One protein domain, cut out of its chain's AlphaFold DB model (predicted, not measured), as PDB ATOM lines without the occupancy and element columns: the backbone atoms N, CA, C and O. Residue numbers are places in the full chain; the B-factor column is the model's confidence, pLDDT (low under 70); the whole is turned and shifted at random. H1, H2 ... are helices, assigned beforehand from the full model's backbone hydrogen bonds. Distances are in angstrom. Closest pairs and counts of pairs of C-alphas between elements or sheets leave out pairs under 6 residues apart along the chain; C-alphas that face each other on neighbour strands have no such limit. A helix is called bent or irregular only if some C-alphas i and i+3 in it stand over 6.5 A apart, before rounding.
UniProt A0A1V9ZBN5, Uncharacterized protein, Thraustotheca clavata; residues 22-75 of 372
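This is residues 22 to 75 of the 372 residues of an uncharacterized protein of Thraustotheca clavata (UniProt A0A1V9ZBN5). Two helices stand one after the other along the longest axis, separated by a long looping link, and the last residues, 68 to 75, fold back beside H2. Residues 22 to 31 of H1 stick out at one end, and there is no single core. The printed part has 54 residues with two named helices, H1 then H2, and no named strand; the class is all helix. The whole is extended, with a radius of gyration of the C-alphas of 15.9 A and spans of 51 by 22 by 17 A.

H1, residues 22 to 36, comes first. H2, residues 50 to 64, follows after a long link of 13 residues. H1 and H2 are apart, with no C-alpha of the one within 8 A of the other. Residues 46 to 52, of which 50 to 52 belong to H2, stand free, and so do residues 62 to 67, of which 62 to 64 belong to H2. Of the O i to N i+4 pairs, 9 of 11 in H1 and 10 of 11 in H2 are within hydrogen-bond range.

H1 begins at C-alpha 22, (597.318, 294.259, 349.697), and is 19.7 A long from first to last C-alpha. It is irregular: C-alphas 31 and 34 are 7.0 A apart. H2 begins at C-alpha 50, (605.240, 277.600, 320.544), and ends at C-alpha 64, (603.174, 283.752, 300.199), 21.4 A away.

The two C-alphas farthest apart are those of Leu 22 and Glu 63, at 51.5 A. Without the stretches that stand free, the body of 31 residues spans 32 by 15 by 12 A. The printed part has no cut. The mean pLDDT of the printed part is 74.8, and residues 63 to 68 and 70 to 75 are under 70.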
ATOM      1  N   LEU A  22     596.419 295.411 349.650       74.06
ATOM      2  CA  LEU A  22     597.318 294.259 349.697       74.06
ATOM      3  C   LEU A  22     596.749 293.067 348.919       74.06
ATOM      4  O   LEU A  22     597.465 292.464 348.125       74.06
ATOM      5  N   VAL A  23     595.456 292.771 349.074       78.00
ATOM      6  CA  VAL A  23     594.778 291.699 348.326       78.00
ATOM      7  C   VAL A  23     594.758 291.985 346.822       78.00
ATOM      8  O   VAL A  23     595.102 291.098 346.044       78.00
ATOM      9  N   TYR A  24     594.445 293.212 346.396       75.88
ATOM     10  CA  TYR A  24     594.482 293.577 344.974       75.88
ATOM     11  C   TYR A  24     595.900 293.551 344.397       75.88
ATOM     12  O   TYR A  24     596.083 293.114 343.264       75.88
ATOM     13  N   SER A  25     596.905 293.953 345.180       77.25
ATOM     14  CA  SER A  25     598.313 293.893 344.762       77.25
ATOM     15  C   SER A  25     598.808 292.451 344.635       77.25
ATOM     16  O   SER A  25     599.448 292.108 343.645       77.25
ATOM     17  N   MET A  26     598.470 291.577 345.589       81.62
ATOM     18  CA  MET A  26     598.794 290.147 345.512       81.62
ATOM     19  C   MET A  26     598.067 289.466 344.349       81.62
ATOM     20  O   MET A  26     598.676 288.683 343.622       81.62
ATOM     21  N   TRP A  27     596.794 289.804 344.124       82.12
ATOM     22  CA  TRP A  27     596.030 289.314 342.978       82.12
ATOM     23  C   TRP A  27     596.665 289.757 341.655       82.12
ATOM     24  O   TRP A  27     596.920 288.914 340.795       82.12
ATOM     25  N   TYR A  28     597.019 291.039 341.529       76.62
ATOM     26  CA  TYR A  28     597.710 291.588 340.362       76.62
ATOM     27  C   TYR A  28     599.033 290.859 340.096       76.62
ATOM     28  O   TYR A  28     599.248 290.349 338.999       76.62
ATOM     29  N   LEU A  29     599.891 290.723 341.111       82.56
ATOM     30  CA  LEU A  29     601.166 290.016 340.965       82.56
ATOM     31  C   LEU A  29     600.966 288.544 340.590       82.56
ATOM     32  O   LEU A  29     601.689 288.042 339.737       82.56
ATOM     33  N   SER A  30     599.959 287.865 341.149       81.75
ATOM     34  CA  SER A  30     599.668 286.466 340.806       81.75
ATOM     35  C   SER A  30     599.191 286.286 339.359       81.75
ATOM     36  O   SER A  30     599.566 285.315 338.709       81.75
ATOM     37  N   HIS A  31     598.411 287.236 338.833       80.00
ATOM     38  CA  HIS A  31     597.905 287.190 337.459       80.00
ATOM     39  C   HIS A  31     598.988 287.510 336.424       80.00
ATOM     40  O   HIS A  31     598.999 286.933 335.338       80.00
ATOM     41  N   PHE A  32     599.906 288.420 336.759       80.00
ATOM     42  CA  PHE A  32     600.981 288.840 335.860       80.00
ATOM     43  C   PHE A  32     602.270 288.018 336.006       80.00
ATOM     44  O   PHE A  32     603.090 288.020 335.088       80.00
ATOM     45  N   ALA A  33     602.442 287.264 337.097       81.00
ATOM     46  CA  ALA A  33     603.568 286.352 337.304       81.00
ATOM     47  C   ALA A  33     603.905 285.460 336.088       81.00
ATOM     48  O   ALA A  33     605.080 285.414 335.722       81.00
ATOM     49  N   PRO A  34     602.947 284.795 335.403       77.75
ATOM     50  CA  PRO A  34     603.275 283.965 334.240       77.75
ATOM     51  C   PRO A  34     603.785 284.765 333.033       77.75
ATOM     52  O   PRO A  34     604.556 284.228 332.242       77.75
ATOM     53  N   TYR A  35     603.410 286.042 332.896       73.94
ATOM     54  CA  TYR A  35     603.898 286.917 331.825       73.94
ATOM     55  C   TYR A  35     605.350 287.332 332.075       73.94
ATOM     56  O   TYR A  35     606.156 287.334 331.153       73.94
ATOM     57  N   PHE A  36     605.707 287.618 333.327       78.19
ATOM     58  CA  PHE A  36     607.075 287.980 333.717       78.19
ATOM     59  C   PHE A  36     607.987 286.777 333.980       78.19
ATOM     60  O   PHE A  36     609.154 286.956 334.316       78.19
ATOM     61  N   ALA A  37     607.492 285.549 333.809       76.94
ATOM     62  CA  ALA A  37     608.310 284.349 333.957       76.94
ATOM     63  C   ALA A  37     609.443 284.274 332.914       76.94
ATOM     64  O   ALA A  37     610.396 283.518 333.102       76.94
ATOM     65  N   LYS A  38     609.323 285.018 331.801       72.12
ATOM     66  CA  LYS A  38     610.302 285.098 330.705       72.12
ATOM     67  C   LYS A  38     610.323 286.506 330.106       72.12
ATOM     68  O   LYS A  38     609.286 287.162 330.042       72.12
ATOM     69  N   ASP A  39     611.458 286.901 329.531       76.62
ATOM     70  CA  ASP A  39     611.657 288.212 328.877       76.62
ATOM     71  C   ASP A  39     610.755 288.450 327.649       76.62
ATOM     72  O   ASP A  39     610.664 289.558 327.127       76.62
ATOM     73  N   LEU A  40     610.067 287.405 327.184       73.19
ATOM     74  CA  LEU A  40     609.145 287.455 326.051       73.19
ATOM     75  C   LEU A  40     607.791 288.093 326.396       73.19
ATOM     76  O   LEU A  40     607.017 288.364 325.481       73.19
ATOM     77  N   LEU A  41     607.472 288.281 327.687       79.38
ATOM     78  CA  LEU A  41     606.148 288.720 328.158       79.38
ATOM     79  C   LEU A  41     604.987 287.860 327.620       79.38
ATOM     80  O   LEU A  41     603.839 288.300 327.571       79.38
ATOM     81  N   TRP A  42     605.292 286.626 327.208       73.69
ATOM     82  CA  TRP A  42     604.350 285.666 326.651       73.69
ATOM     83  C   TRP A  42     604.141 284.544 327.676       73.69
ATOM     84  O   TRP A  42     605.057 283.743 327.899       73.69
ATOM     85  N   PRO A  43     602.956 284.471 328.306       72.94
ATOM     86  CA  PRO A  43     602.675 283.478 329.331       72.94
ATOM     87  C   PRO A  43     602.706 282.073 328.724       72.94
ATOM     88  O   PRO A  43     602.251 281.862 327.603       72.94
ATOM     89  N   GLU A  44     603.260 281.115 329.467       74.06
ATOM     90  CA  GLU A  44     603.280 279.685 329.100       74.06
ATOM     91  C   GLU A  44     604.029 279.338 327.797       74.06
ATOM     92  O   GLU A  44     603.987 278.195 327.336       74.06
ATOM     93  N   TYR A  45     604.785 280.285 327.230       73.62
ATOM     94  CA  TYR A  45     605.603 280.040 326.046       73.62
ATOM     95  C   TYR A  45     606.573 278.875 326.277       73.62
ATOM     96  O   TYR A  45     607.321 278.861 327.260       73.62
ATOM     97  N   ASN A  46     606.628 277.918 325.353       75.50
ATOM     98  CA  ASN A  46     607.543 276.781 325.395       75.50
ATOM     99  C   ASN A  46     608.365 276.689 324.098       75.50
ATOM    100  O   ASN A  46     607.918 277.056 323.012       75.50
ATOM    101  N   THR A  47     609.602 276.215 324.216       74.44
ATOM    102  CA  THR A  47     610.511 276.061 323.069       74.44
ATOM    103  C   THR A  47     610.192 274.816 322.239       74.44
ATOM    104  O   THR A  47     610.568 274.733 321.078       74.44
ATOM    105  N   SER A  48     609.472 273.852 322.816       72.25
ATOM    106  CA  SER A  48     609.120 272.577 322.187       72.25
ATOM    107  C   SER A  48     607.937 272.659 321.211       72.25
ATOM    108  O   SER A  48     607.852 271.841 320.296       72.25
ATOM    109  N   GLY A  49     607.033 273.628 321.390       74.75
ATOM    110  CA  GLY A  49     605.801 273.781 320.609       74.75
ATOM    111  C   GLY A  49     605.600 275.199 320.073       74.75
ATOM    112  O   GLY A  49     605.572 275.383 318.857       74.75
ATOM    113  N   TYR A  50     605.520 276.210 320.948       76.75
ATOM    114  CA  TYR A  50     605.240 277.600 320.544       76.75
ATOM    115  C   TYR A  50     606.333 278.189 319.647       76.75
ATOM    116  O   TYR A  50     606.027 278.859 318.663       76.75
ATOM    117  N   GLN A  51     607.603 277.906 319.947       78.81
ATOM    118  CA  GLN A  51     608.712 278.348 319.098       78.81
ATOM    119  C   GLN A  51     608.628 277.746 317.693       78.81
ATOM    120  O   GLN A  51     608.761 278.464 316.707       78.81
ATOM    121  N   ASN A  52     608.365 276.442 317.596       78.31
ATOM    122  CA  ASN A  52     608.236 275.757 316.311       78.31
ATOM    123  C   ASN A  52     607.014 276.253 315.527       78.31
ATOM    124  O   ASN A  52     607.112 276.450 314.321       78.31
ATOM    125  N   PHE A  53     605.898 276.541 316.205       78.44
ATOM    126  CA  PHE A  53     604.722 277.155 315.583       78.44
ATOM    127  C   PHE A  53     605.053 278.500 314.935       78.44
ATOM    128  O   PHE A  53     604.709 278.721 313.776       78.44
ATOM    129  N   LEU A  54     605.749 279.382 315.657       80.44
ATOM    130  CA  LEU A  54     606.145 280.687 315.128       80.44
ATOM    131  C   LEU A  54     607.057 280.556 313.910       80.44
ATOM    132  O   LEU A  54     606.838 281.246 312.916       80.44
ATOM    133  N   ILE A  55     608.058 279.674 313.977       80.81
ATOM    134  CA  ILE A  55     608.993 279.467 312.866       80.81
ATOM    135  C   ILE A  55     608.249 278.922 311.643       80.81
ATOM    136  O   ILE A  55     608.430 279.443 310.544       80.81
ATOM    137  N   ASP A  56     607.373 277.933 311.826       80.31
ATOM    138  CA  ASP A  56     606.594 277.365 310.726       80.31
ATOM    139  C   ASP A  56     605.658 278.408 310.090       80.31
ATOM    140  O   ASP A  56     605.582 278.493 308.865       80.31
ATOM    141  N   CYS A  57     604.993 279.243 310.900       78.81
ATOM    142  CA  CYS A  57     604.147 280.331 310.396       78.81
ATOM    143  C   CYS A  57     604.955 281.319 309.552       78.81
ATOM    144  O   CYS A  57     604.555 281.663 308.442       78.81
ATOM    145  N   VAL A  58     606.109 281.761 310.061       79.44
ATOM    146  CA  VAL A  58     606.988 282.691 309.341       79.44
ATOM    147  C   VAL A  58     607.478 282.071 308.033       79.44
ATOM    148  O   VAL A  58     607.425 282.741 307.004       79.44
ATOM    149  N   ASN A  59     607.888 280.800 308.039       78.56
ATOM    150  CA  ASN A  59     608.341 280.105 306.832       78.56
ATOM    151  C   ASN A  59     607.249 280.052 305.755       78.56
ATOM    152  O   ASN A  59     607.536 280.341 304.599       78.56
ATOM    153  N   VAL A  60     606.000 279.748 306.126       74.44
ATOM    154  CA  VAL A  60     604.868 279.731 305.181       74.44
ATOM    155  C   VAL A  60     604.548 281.137 304.663       74.44
ATOM    156  O   VAL A  60     604.313 281.330 303.471       74.44
ATOM    157  N   PHE A  61     604.561 282.148 305.532       74.88
ATOM    158  CA  PHE A  61     604.245 283.519 305.121       74.88
ATOM    159  C   PHE A  61     605.322 284.157 304.245       74.88
ATOM    160  O   PHE A  61     604.985 284.936 303.349       74.88
ATOM    161  N   LEU A  62     606.592 283.795 304.444       72.06
ATOM    162  CA  LEU A  62     607.690 284.202 303.564       72.06
ATOM    163  C   LEU A  62     607.471 283.726 302.120       72.06
ATOM    164  O   LEU A  62     607.775 284.466 301.188       72.06
ATOM    165  N   GLU A  63     606.888 282.542 301.919       68.19
ATOM    166  CA  GLU A  63     606.569 282.038 300.577       68.19
ATOM    167  C   GLU A  63     605.408 282.787 299.923       68.19
ATOM    168  O   GLU A  63     605.419 283.042 298.719       68.19
ATOM    169  N   LEU A  64     604.397 283.146 300.713       67.00
ATOM    170  CA  LEU A  64     603.174 283.752 300.199       67.00
ATOM    171  C   LEU A  64     603.315 285.262 299.956       67.00
ATOM    172  O   LEU A  64     602.504 285.825 299.225       67.00
ATOM    173  N   SER A  65     604.338 285.918 300.523       65.12
ATOM    174  CA  SER A  65     604.567 287.370 300.392       65.12
ATOM    175  C   SER A  65     603.324 288.217 300.732       65.12
ATOM    176  O   SER A  65     603.077 289.259 300.125       65.12
ATOM    177  N   ILE A  66     602.525 287.763 301.702       65.94
ATOM    178  CA  ILE A  66     601.283 288.405 302.156       65.94
ATOM    179  C   ILE A  66     601.415 288.916 303.592       65.94
ATOM    180  O   ILE A  66     602.038 288.284 304.442       65.94
ATOM    181  N   ASN A  67     600.781 290.056 303.881       67.25
ATOM    182  CA  ASN A  67     600.708 290.607 305.234       67.25
ATOM    183  C   ASN A  67     599.581 289.920 306.020       67.25
ATOM    184  O   ASN A  67     598.417 290.295 305.886       67.25
ATOM    185  N   ILE A  68     599.930 288.933 306.848       67.62
ATOM    186  CA  ILE A  68     598.998 288.207 307.724       67.62
ATOM    187  C   ILE A  68     599.304 288.506 309.197       67.62
ATOM    188  O   ILE A  68     600.461 288.637 309.599       67.62
ATOM    189  N   THR A  69     598.262 288.601 310.029       70.81
ATOM    190  CA  THR A  69     598.431 288.657 311.490       70.81
ATOM    191  C   THR A  69     598.542 287.250 312.073       70.81
ATOM    192  O   THR A  69     597.854 286.338 311.627       70.81
ATOM    193  N   LEU A  70     599.372 287.051 313.101       68.75
ATOM    194  CA  LEU A  70     599.612 285.717 313.677       68.75
ATOM    195  C   LEU A  70     598.325 285.026 314.171       68.75
ATOM    196  O   LEU A  70     598.221 283.807 314.122       68.75
ATOM    197  N   SER A  71     597.315 285.795 314.588       67.56
ATOM    198  CA  SER A  71     595.997 285.279 314.988       67.56
ATOM    199  C   SER A  71     595.183 284.672 313.839       67.56
ATOM    200  O   SER A  71     594.166 284.034 314.087       67.56
ATOM    201  N   GLN A  72     595.604 284.892 312.596       64.75
ATOM    202  CA  GLN A  72     595.008 284.350 311.375       64.75
ATOM    203  C   GLN A  72     595.865 283.220 310.777       64.75
ATOM    204  O   GLN A  72     595.537 282.690 309.720       64.75
ATOM    205  N   ALA A  73     596.976 282.858 311.430       66.69
ATOM    206  CA  ALA A  73     597.847 281.785 310.980       66.69
ATOM    207  C   ALA A  73     597.215 280.420 311.261       66.69
ATOM    208  O   ALA A  73     596.909 280.091 312.408       66.69
ATOM    209  N   VAL A  74     597.053 279.611 310.215       68.06
ATOM    210  CA  VAL A  74     596.522 278.251 310.326       68.06
ATOM    211  C   VAL A  74     597.580 277.270 309.849       68.06
ATOM    212  O   VAL A  74     597.986 277.289 308.692       68.06
ATOM    213  N   MET A  75     598.014 276.392 310.754       69.31
ATOM    214  CA  MET A  75     599.052 275.400 310.483       69.31
ATOM    215  C   MET A  75     598.484 273.984 310.563       69.31
ATOM    216  O   MET A  75     597.835 273.616 311.542       69.31
TER     217      MET A  75